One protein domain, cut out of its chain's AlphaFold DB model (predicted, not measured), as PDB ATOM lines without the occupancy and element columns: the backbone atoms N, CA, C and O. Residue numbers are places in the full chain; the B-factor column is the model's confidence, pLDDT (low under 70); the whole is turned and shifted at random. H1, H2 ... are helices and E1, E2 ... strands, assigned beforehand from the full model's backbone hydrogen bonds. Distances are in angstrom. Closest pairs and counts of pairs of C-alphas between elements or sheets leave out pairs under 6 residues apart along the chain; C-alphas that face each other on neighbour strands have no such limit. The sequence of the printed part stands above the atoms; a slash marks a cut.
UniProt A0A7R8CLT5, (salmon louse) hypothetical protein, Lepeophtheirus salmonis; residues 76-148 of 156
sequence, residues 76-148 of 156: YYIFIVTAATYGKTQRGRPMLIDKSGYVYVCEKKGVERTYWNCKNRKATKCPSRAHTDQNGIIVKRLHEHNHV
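This is residues 76 to 148 of the 156 residues of the protein "(salmon louse) hypothetical protein" of Lepeophtheirus salmonis (UniProt A0A7R8CLT5). One antiparallel sheet of seven strands, strongly twisted and curled, makes the body, with E5 and E6 nearest its middle. Its two edge strands, E1 and E2, follow each other in the chain: E1 runs on into E2 at 96 degrees across two residues, so that this first run of chain joins the two edges of the sheet, while the short helix H1 lies off the sheet in the link from E5 to E6. The printed part has 73 residues, with one named helix and seven named strands in the order E1 E2 E3 E4 E5 H1 E6 E7, and the class is mostly strand. Across the sheet the order is E1, E7, E6, E5, E4, E3, E2. The whole is compact and rounded, with a radius of gyration of the C-alphas of 11.3 A and spans of 31 by 29 by 20 A.

E1, residues 77 to 82, is an edge strand and the antiparallel neighbour of E7, residues 138 to 142, at 152 degrees; N 78 and O 141 are 2.9 A apart, within hydrogen-bond range. E2, residues 85 to 88, is the other edge strand and is apart from E1. It forms a hairpin with E3, residues 94 to 97, where N 95 and O 87 are 2.8 A apart. E3 forms a hairpin with E4, residues 103 to 109, at 134 degrees, with N 104 and O 96 at 2.8 A. E4 forms a hairpin with E5, residues 114 to 118, with N 105 and O 117 at 2.8 A. E2, E3, E4 and E5 make a meander, each strand the antiparallel neighbour of the one before. H1, residues 121 to 124, is not on the sheet, but only just, with 4 pairs of C-alphas within 10 A, one pair short. It is too short for an O i to N i+4 pair, and its one O i to N i+3 pair is not within range. E6, residues 129 to 132, is the antiparallel neighbour of E5, with N 116 and O 130 at 2.9 A. E6 and E7 form a hairpin at 161 degrees, with N 142 and O 129 at 2.8 A.

E1 begins at C-alpha 77, (177.178, 171.657, 212.294), and measures 14.3 A. E4, the longest strand with 7 residues, measures 17.0 A from C-alpha 103 at (165.539, 158.123, 216.632), and E5 measures 13.3 A. E7 measures 11.1 A and ends at C-alpha 142, (173.027, 168.909, 211.596).

The two C-alphas farthest apart, those of Tyr 76 and Gln 90, are 32.2 A apart. The printed part has no cut, and each link between named elements is tight. The mean pLDDT of the printed part is 90.0, and residues 76 to 77 are under 70.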
ATOM      1  N   TYR A  76     174.447 174.915 210.446       61.19
ATOM      2  CA  TYR A  76     175.344 174.895 211.584       61.19
ATOM      3  C   TYR A  76     175.544 173.423 211.959       61.19
ATOM      4  O   TYR A  76     174.598 172.664 212.207       61.19
ATOM      5  N   TYR A  77     176.790 172.981 211.858       69.12
ATOM      6  CA  TYR A  77     177.178 171.657 212.294       69.12
ATOM      7  C   TYR A  77     177.359 171.731 213.799       69.12
ATOM      8  O   TYR A  77     178.158 172.518 214.297       69.12
ATOM      9  N   ILE A  78     176.620 170.903 214.524       80.44
ATOM     10  CA  ILE A  78     176.929 170.627 215.917       80.44
ATOM     11  C   ILE A  78     177.939 169.486 215.872       80.44
ATOM     12  O   ILE A  78     177.573 168.327 215.632       80.44
ATOM     13  N   PHE A  79     179.219 169.826 216.025       79.31
ATOM     14  CA  PHE A  79     180.251 168.825 216.264       79.31
ATOM     15  C   PHE A  79     179.937 168.155 217.596       79.31
ATOM     16  O   PHE A  79     179.846 168.802 218.636       79.31
ATOM     17  N   ILE A  80     179.674 166.858 217.534       81.12
ATOM     18  CA  ILE A  80     179.336 166.051 218.694       81.12
ATOM     19  C   ILE A  80     179.924 164.676 218.454       81.12
ATOM     20  O   ILE A  80     179.683 164.088 217.403       81.12
ATOM     21  N   VAL A  81     180.692 164.191 219.424       88.00
ATOM     22  CA  VAL A  81     181.199 162.822 219.440       88.00
ATOM     23  C   VAL A  81     180.435 162.086 220.522       88.00
ATOM     24  O   VAL A  81     180.584 162.367 221.710       88.00
ATOM     25  N   THR A  82     179.539 161.191 220.120       90.12
ATOM     26  CA  THR A  82     178.748 160.425 221.080       90.12
ATOM     27  C   THR A  82     178.426 159.033 220.565       90.12
ATOM     28  O   THR A  82     178.085 158.846 219.397       90.12
ATOM     29  N   ALA A  83     178.476 158.063 221.476       88.50
ATOM     30  CA  ALA A  83     177.939 156.731 221.244       88.50
ATOM     31  C   ALA A  83     176.440 156.791 220.907       88.50
ATOM     32  O   ALA A  83     175.732 157.719 221.326       88.50
ATOM     33  N   ALA A  84     175.983 155.774 220.183       89.75
ATOM     34  CA  ALA A  84     174.595 155.577 219.810       89.75
ATOM     35  C   ALA A  84     174.189 154.113 219.991       89.75
ATOM     36  O   ALA A  84     175.031 153.220 219.995       89.75
ATOM     37  N   THR A  85     172.890 153.876 220.145       93.31
ATOM     38  CA  THR A  85     172.319 152.525 220.150       93.31
ATOM     39  C   THR A  85     171.735 152.220 218.778       93.31
ATOM     40  O   THR A  85     171.043 153.057 218.198       93.31
ATOM     41  N   TYR A  86     171.994 151.025 218.261       92.44
ATOM     42  CA  TYR A  86     171.532 150.591 216.947       92.44
ATOM     43  C   TYR A  86     170.379 149.601 217.055       92.44
ATOM     44  O   TYR A  86     170.240 148.881 218.039       92.44
ATOM     45  N   GLY A  87     169.546 149.556 216.020       90.81
ATOM     46  CA  GLY A  87     168.521 148.530 215.888       90.81
ATOM     47  C   GLY A  87     167.815 148.598 214.542       90.81
ATOM     48  O   GLY A  87     168.282 149.253 213.606       90.81
ATOM     49  N   LYS A  88     166.660 147.940 214.443       90.19
ATOM     50  CA  LYS A  88     165.821 147.945 213.240       90.19
ATOM     51  C   LYS A  88     164.413 148.415 213.576       90.19
ATOM     52  O   LYS A  88     163.877 148.134 214.640       90.19
ATOM     53  N   THR A  89     163.797 149.138 212.649       84.31
ATOM     54  CA  THR A  89     162.351 149.389 212.696       84.31
ATOM     55  C   THR A  89     161.588 148.081 212.457       84.31
ATOM     56  O   THR A  89     162.133 147.162 211.854       84.31
ATOM     57  N   GLN A  90     160.294 148.035 212.790       81.88
ATOM     58  CA  GLN A  90     159.408 146.895 212.483       81.88
ATOM     59  C   GLN A  90     159.430 146.457 211.005       81.88
ATOM     60  O   GLN A  90     159.122 145.317 210.686       81.88
ATOM     61  N   ARG A  91     159.797 147.357 210.084       82.62
ATOM     62  CA  ARG A  91     159.945 147.067 208.646       82.62
ATOM     63  C   ARG A  91     161.387 146.723 208.249       82.62
ATOM     64  O   ARG A  91     161.769 146.964 207.111       82.62
ATOM     65  N   GLY A  92     162.221 146.301 209.194       85.38
ATOM     66  CA  GLY A  92     163.616 145.914 208.972       85.38
ATOM     67  C   GLY A  92     164.598 147.068 208.748       85.38
ATOM     68  O   GLY A  92     165.798 146.838 208.690       85.38
ATOM     69  N   ARG A  93     164.136 148.323 208.652       84.94
ATOM     70  CA  ARG A  93     165.029 149.453 208.336       84.94
ATOM     71  C   ARG A  93     166.014 149.745 209.474       84.94
ATOM     72  O   ARG A  93     165.525 149.932 210.592       84.94
ATOM     73  N   PRO A  94     167.319 149.922 209.202       91.44
ATOM     74  CA  PRO A  94     168.285 150.307 210.220       91.44
ATOM     75  C   PRO A  94     167.927 151.648 210.851       91.44
ATOM     76  O   PRO A  94     167.561 152.617 210.164       91.44
ATOM     77  N   MET A  95     168.063 151.699 212.167       93.44
ATOM     78  CA  MET A  95     167.842 152.885 212.971       93.44
ATOM     79  C   MET A  95     168.960 153.072 213.992       93.44
ATOM     80  O   MET A  95     169.638 152.129 214.398       93.44
ATOM     81  N   LEU A  96     169.104 154.322 214.402       94.19
ATOM     82  CA  LEU A  96     170.085 154.798 215.355       94.19
ATOM     83  C   LEU A  96     169.358 155.627 216.410       94.19
ATOM     84  O   LEU A  96     168.522 156.462 216.065       94.19
ATOM     85  N   ILE A  97     169.682 155.419 217.680       93.94
ATOM     86  CA  ILE A  97     169.137 156.159 218.816       93.94
ATOM     87  C   ILE A  97     170.285 156.920 219.471       93.94
ATOM     88  O   ILE A  97     171.271 156.318 219.902       93.94
ATOM     89  N   ASP A  98     170.172 158.246 219.520       91.94
ATOM     90  CA  ASP A  98     171.153 159.073 220.220       91.94
ATOM     91  C   ASP A  98     170.924 159.065 221.742       91.94
ATOM     92  O   ASP A  98     169.873 158.657 222.241       91.94
ATOM     93  N   LYS A  99     171.900 159.568 222.508       89.94
ATOM     94  CA  LYS A  99     171.787 159.670 223.976       89.94
ATOM     95  C   LYS A  99     170.624 160.549 224.451       89.94
ATOM     96  O   LYS A  99     170.219 160.445 225.602       89.94
ATOM     97  N   SER A 100     170.109 161.430 223.593       89.50
ATOM     98  CA  SER A 100     168.977 162.311 223.906       89.50
ATOM     99  C   SER A 100     167.621 161.634 223.654       89.50
ATOM    100  O   SER A 100     166.582 162.223 223.948       89.50
ATOM    101  N   GLY A 101     167.607 160.402 223.128       91.12
ATOM    102  CA  GLY A 101     166.395 159.639 222.832       91.12
ATOM    103  C   GLY A 101     165.768 159.958 221.473       91.12
ATOM    104  O   GLY A 101     164.622 159.580 221.218       91.12
ATOM    105  N   TYR A 102     166.477 160.656 220.588       93.12
ATOM    106  CA  TYR A 102     166.018 160.872 219.221       93.12
ATOM    107  C   TYR A 102     166.370 159.683 218.338       93.12
ATOM    108  O   TYR A 102     167.502 159.198 218.327       93.12
ATOM    109  N   VAL A 103     165.383 159.241 217.558       94.50
ATOM    110  CA  VAL A 103     165.539 158.123 216.632       94.50
ATOM    111  C   VAL A 103     165.804 158.654 215.234       94.50
ATOM    112  O   VAL A 103     165.044 159.453 214.677       94.50
ATOM    113  N   TYR A 104     166.858 158.137 214.628       94.38
ATOM    114  CA  TYR A 104     167.226 158.370 213.251       94.38
ATOM    115  C   TYR A 104     167.078 157.084 212.444       94.38
ATOM    116  O   TYR A 104     167.216 155.980 212.960       94.38
ATOM    117  N   VAL A 105     166.794 157.221 211.155       94.50
ATOM    118  CA  VAL A 105     166.678 156.110 210.212       94.50
ATOM    119  C   VAL A 105     167.706 156.305 209.113       94.50
ATOM    120  O   VAL A 105     167.887 157.429 208.628       94.50
ATOM    121  N   CYS A 106     168.339 155.211 208.695       94.12
ATOM    122  CA  CYS A 106     169.370 155.277 207.675       94.12
ATOM    123  C   CYS A 106     168.826 155.875 206.366       94.12
ATOM    124  O   CYS A 106     167.768 155.479 205.836       94.12
ATOM    125  N   GLU A 107     169.537 156.893 205.883       91.25
ATOM    126  CA  GLU A 107     169.306 157.506 204.582       91.25
ATOM    127  C   GLU A 107     170.182 156.866 203.525       91.25
ATOM    128  O   GLU A 107     169.625 156.426 202.527       91.25
ATOM    129  N   LYS A 108     171.500 156.831 203.757       88.69
ATOM    130  CA  LYS A 108     172.500 156.232 202.873       88.69
ATOM    131  C   LYS A 108     173.775 155.884 203.643       88.69
ATOM    132  O   LYS A 108     174.136 156.593 204.588       88.69
ATOM    133  N   LYS A 109     174.483 154.856 203.183       89.81
ATOM    134  CA  LYS A 109     175.840 154.512 203.622       89.81
ATOM    135  C   LYS A 109     176.833 155.071 202.601       89.81
ATOM    136  O   LYS A 109     176.637 154.934 201.399       89.81
ATOM    137  N   GLY A 110     177.833 155.803 203.072       87.44
ATOM    138  CA  GLY A 110     178.989 156.212 202.277       87.44
ATOM    139  C   GLY A 110     180.226 155.433 202.712       87.44
ATOM    140  O   GLY A 110     180.174 154.674 203.674       87.44
ATOM    141  N   VAL A 111     181.352 155.669 202.037       85.62
ATOM    142  CA  VAL A 111     182.622 154.976 202.321       85.62
ATOM    143  C   VAL A 111     183.113 155.250 203.748       85.62
ATOM    144  O   VAL A 111     183.475 154.334 204.477       85.62
ATOM    145  N   GLU A 112     183.092 156.512 204.171       88.75
ATOM    146  CA  GLU A 112     183.620 156.923 205.482       88.75
ATOM    147  C   GLU A 112     182.536 157.176 206.527       88.75
ATOM    148  O   GLU A 112     182.813 157.244 207.724       88.75
ATOM    149  N   ARG A 113     181.304 157.425 206.073       90.75
ATOM    150  CA  ARG A 113     180.230 157.904 206.940       90.75
ATOM    151  C   ARG A 113     178.895 157.313 206.556       90.75
ATOM    152  O   ARG A 113     178.557 157.255 205.373       90.75
ATOM    153  N   THR A 114     178.084 157.035 207.564       93.50
ATOM    154  CA  THR A 114     176.666 156.725 207.377       93.50
ATOM    155  C   THR A 114     175.828 157.955 207.691       93.50
ATOM    156  O   THR A 114     176.091 158.679 208.653       93.50
ATOM    157  N   TYR A 115     174.841 158.222 206.841       93.56
ATOM    158  CA  TYR A 115     173.993 159.405 206.896       93.56
ATOM    159  C   TYR A 115     172.604 159.011 207.381       93.56
ATOM    160  O   TYR A 115     171.963 158.106 206.836       93.56
ATOM    161  N   TRP A 116     172.124 159.730 208.388       95.56
ATOM    162  CA  TRP A 116     170.906 159.404 209.108       95.56
ATOM    163  C   TRP A 116     169.956 160.599 209.123       95.56
ATOM    164  O   TRP A 116     170.346 161.724 209.440       95.56
ATOM    165  N   ASN A 117     168.681 160.351 208.829       95.81
ATOM    166  CA  ASN A 117     167.617 161.345 208.956       95.81
ATOM    167  C   ASN A 117     166.805 161.085 210.216       95.81
ATOM    168  O   ASN A 117     166.530 159.927 210.523       95.81
ATOM    169  N   CYS A 118     166.324 162.134 210.881       94.81
ATOM    170  CA  CYS A 118     165.346 161.956 211.948       94.81
ATOM    171  C   CYS A 118     164.129 161.132 211.462       94.81
ATOM    172  O   CYS A 118     163.587 161.376 210.376       94.81
ATOM    173  N   LYS A 119     163.666 160.175 212.283       94.12
ATOM    174  CA  LYS A 119     162.459 159.354 212.049       94.12
ATOM    175  C   LYS A 119     161.246 160.230 211.725       94.12
ATOM    176  O   LYS A 119     160.459 159.903 210.834       94.12
ATOM    177  N   ASN A 120     161.137 161.385 212.381       92.75
ATOM    178  CA  ASN A 120     160.016 162.310 212.245       92.75
ATOM    179  C   ASN A 120     160.158 163.286 211.061       92.75
ATOM    180  O   ASN A 120     159.269 164.111 210.860       92.75
ATOM    181  N   ARG A 121     161.191 163.173 210.207       91.75
ATOM    182  CA  ARG A 121     161.365 164.037 209.019       91.75
ATOM    183  C   ARG A 121     160.118 164.084 208.126       91.75
ATOM    184  O   ARG A 121     159.778 165.144 207.621       91.75
ATOM    185  N   LYS A 122     159.404 162.966 207.945       89.62
ATOM    186  CA  LYS A 122     158.159 162.938 207.148       89.62
ATOM    187  C   LYS A 122     156.941 163.489 207.896       89.62
ATOM    188  O   LYS A 122     156.079 164.085 207.266       89.62
ATOM    189  N   ALA A 123     156.872 163.283 209.210       87.94
ATOM    190  CA  ALA A 123     155.710 163.646 210.019       87.94
ATOM    191  C   ALA A 123     155.724 165.126 210.439       87.94
ATOM    192  O   ALA A 123     154.711 165.803 210.323       87.94
ATOM    193  N   THR A 124     156.872 165.641 210.893       89.44
ATOM    194  CA  THR A 124     157.014 167.005 211.441       89.44
ATOM    195  C   THR A 124     157.932 167.898 210.611       89.44
ATOM    196  O   THR A 124     158.272 169.000 211.038       89.44
ATOM    197  N   LYS A 125     158.386 167.427 209.440       91.62
ATOM    198  CA  LYS A 125     159.407 168.112 208.625       91.62
ATOM    199  C   LYS A 125     160.682 168.425 209.423       91.62
ATOM    200  O   LYS A 125     161.345 169.420 209.150       91.62
ATOM    201  N   CYS A 126     161.016 167.582 210.408       93.56
ATOM    202  CA  CYS A 126     162.204 167.762 211.238       93.56
ATOM    203  C   CYS A 126     163.472 167.848 210.365       93.56
ATOM    204  O   CYS A 126     163.699 166.937 209.557       93.56
ATOM    205  N   PRO A 127     164.292 168.908 210.510       92.19
ATOM    206  CA  PRO A 127     165.492 169.098 209.700       92.19
ATOM    207  C   PRO A 127     166.703 168.317 210.230       92.19
ATOM    208  O   PRO A 127     167.721 168.249 209.535       92.19
ATOM    209  N   SER A 128     166.608 167.743 211.438       93.81
ATOM    210  CA  SER A 128     167.755 167.135 212.107       93.81
ATOM    211  C   SER A 128     168.283 165.900 211.375       93.81
ATOM    212  O   SER A 128     167.529 164.999 210.981       93.81
ATOM    213  N   ARG A 129     169.608 165.855 211.217       94.50
ATOM    214  CA  ARG A 129     170.365 164.752 210.609       94.50
ATOM    215  C   ARG A 129     171.552 164.385 211.488       94.50
ATOM    216  O   ARG A 129     172.142 165.258 212.116       94.50
ATOM    217  N   ALA A 130     171.925 163.115 211.494       94.94
ATOM    218  CA  ALA A 130     173.111 162.623 212.188       94.94
ATOM    219  C   ALA A 130     174.044 161.928 211.198       94.94
ATOM    220  O   ALA A 130     173.606 161.400 210.174       94.94
ATOM    221  N   HIS A 131     175.342 161.978 211.473       94.62
ATOM    222  CA  HIS A 131     176.340 161.259 210.697       94.62
ATOM    223  C   HIS A 131     177.182 160.438 211.653       94.62
ATOM    224  O   HIS A 131     177.647 160.969 212.664       94.62
ATOM    225  N   THR A 132     177.404 159.181 211.298       94.38
ATOM    226  CA  THR A 132     178.295 158.298 212.046       94.38
ATOM    227  C   THR A 132     179.531 157.977 211.232       94.38
ATOM    228  O   THR A 132     179.474 158.021 210.001       94.38
ATOM    229  N   ASP A 133     180.633 157.686 211.912       93.12
ATOM    230  CA  ASP A 133     181.827 157.114 211.296       93.12
ATOM    231  C   ASP A 133     181.664 155.600 211.044       93.12
ATOM    232  O   ASP A 133     180.576 155.032 211.206       93.12
ATOM    233  N   GLN A 134     182.757 154.961 210.629       89.75
ATOM    234  CA  GLN A 134     182.859 153.517 210.416       89.75
ATOM    235  C   GLN A 134     182.839 152.699 211.712       89.75
ATOM    236  O   GLN A 134     182.745 151.486 211.635       89.75
ATOM    237  N   ASN A 135     182.929 153.331 212.883       88.06
ATOM    238  CA  ASN A 135     182.863 152.657 214.181       88.06
ATOM    239  C   ASN A 135     181.471 152.781 214.818       88.06
ATOM    240  O   ASN A 135     181.262 152.367 215.954       88.06
ATOM    241  N   GLY A 136     180.519 153.403 214.118       87.44
ATOM    242  CA  GLY A 136     179.176 153.635 214.638       87.44
ATOM    243  C   GLY A 136     179.090 154.751 215.690       87.44
ATOM    244  O   GLY A 136     178.125 154.834 216.451       87.44
ATOM    245  N   ILE A 137     180.074 155.646 215.746       92.12
ATOM    246  CA  ILE A 137     180.041 156.809 216.633       92.12
ATOM    247  C   ILE A 137     179.420 157.982 215.884       92.12
ATOM    248  O   ILE A 137     179.802 158.278 214.752       92.12
ATOM    249  N   ILE A 138     178.464 158.685 216.501       93.00
ATOM    250  CA  ILE A 138     177.954 159.942 215.940       93.00
ATOM    251  C   ILE A 138     179.089 160.953 216.012       93.00
ATOM    252  O   ILE A 138     179.558 161.248 217.104       93.00
ATOM    253  N   VAL A 139     179.492 161.486 214.857       93.56
ATOM    254  CA  VAL A 139     180.579 162.473 214.733       93.56
ATOM    255  C   VAL A 139     180.074 163.890 214.466       93.56
ATOM    256  O   VAL A 139     180.804 164.867 214.626       93.56
ATOM    257  N   LYS A 140     178.826 164.025 214.005       90.25
ATOM    258  CA  LYS A 140     178.160 165.323 213.848       90.25
ATOM    259  C   LYS A 140     176.648 165.181 213.797       90.25
ATOM    260  O   LYS A 140     176.113 164.205 213.263       90.25
ATOM    261  N   ARG A 141     175.976 166.232 214.259       92.19
ATOM    262  CA  ARG A 141     174.542 166.447 214.085       92.19
ATOM    263  C   ARG A 141     174.320 167.757 213.338       92.19
ATOM    264  O   ARG A 141     174.961 168.762 213.621       92.19
ATOM    265  N   LEU A 142     173.433 167.733 212.356       91.12
ATOM    266  CA  LEU A 142     173.027 168.909 211.596       91.12
ATOM    267  C   LEU A 142     171.629 169.275 212.047       91.12
ATOM    268  O   LEU A 142     170.751 168.415 211.978       91.12
ATOM    269  N   HIS A 143     171.433 170.546 212.382       89.69
ATOM    270  CA  HIS A 143     170.152 171.118 212.790       89.69
ATOM    271  C   HIS A 143     169.565 170.518 214.076       89.69
ATOM    272  O   HIS A 143     169.691 169.329 214.391       89.69
ATOM    273  N   GLU A 144     168.867 171.365 214.816       90.50
ATOM    274  CA  GLU A 144     168.089 170.972 215.982       90.50
ATOM    275  C   GLU A 144     166.808 170.222 215.599       90.50
ATOM    276  O   GLU A 144     166.290 170.312 214.478       90.50
ATOM    277  N   HIS A 145     166.293 169.452 216.557       91.94
ATOM    278  CA  HIS A 145     164.990 168.815 216.424       91.94
ATOM    279  C   HIS A 145     163.884 169.827 216.693       91.94
ATOM    280  O   HIS A 145     163.946 170.595 217.644       91.94
ATOM    281  N   ASN A 146     162.823 169.774 215.893       91.81
ATOM    282  CA  ASN A 146     161.623 170.595 216.084       91.81
ATOM    283  C   ASN A 146     160.492 169.835 216.799       91.81
ATOM    284  O   ASN A 146     159.317 170.169 216.656       91.81
ATOM    285  N   HIS A 147     160.834 168.761 217.509       91.38
ATOM    286  CA  HIS A 147     159.893 167.909 218.219       91.38
ATOM    287  C   HIS A 147     160.538 167.317 219.472       91.38
ATOM    288  O   HIS A 147     161.761 167.289 219.626       91.38
ATOM    289  N   VAL A 148     159.690 166.805 220.358       92.19
ATOM    290  CA  VAL A 148     160.124 166.070 221.547       92.19
ATOM    291  C   VAL A 148     160.766 164.725 221.167       92.19
ATOM    292  O   VAL A 148     160.421 164.176 220.112       92.19
TER     293      VAL A 148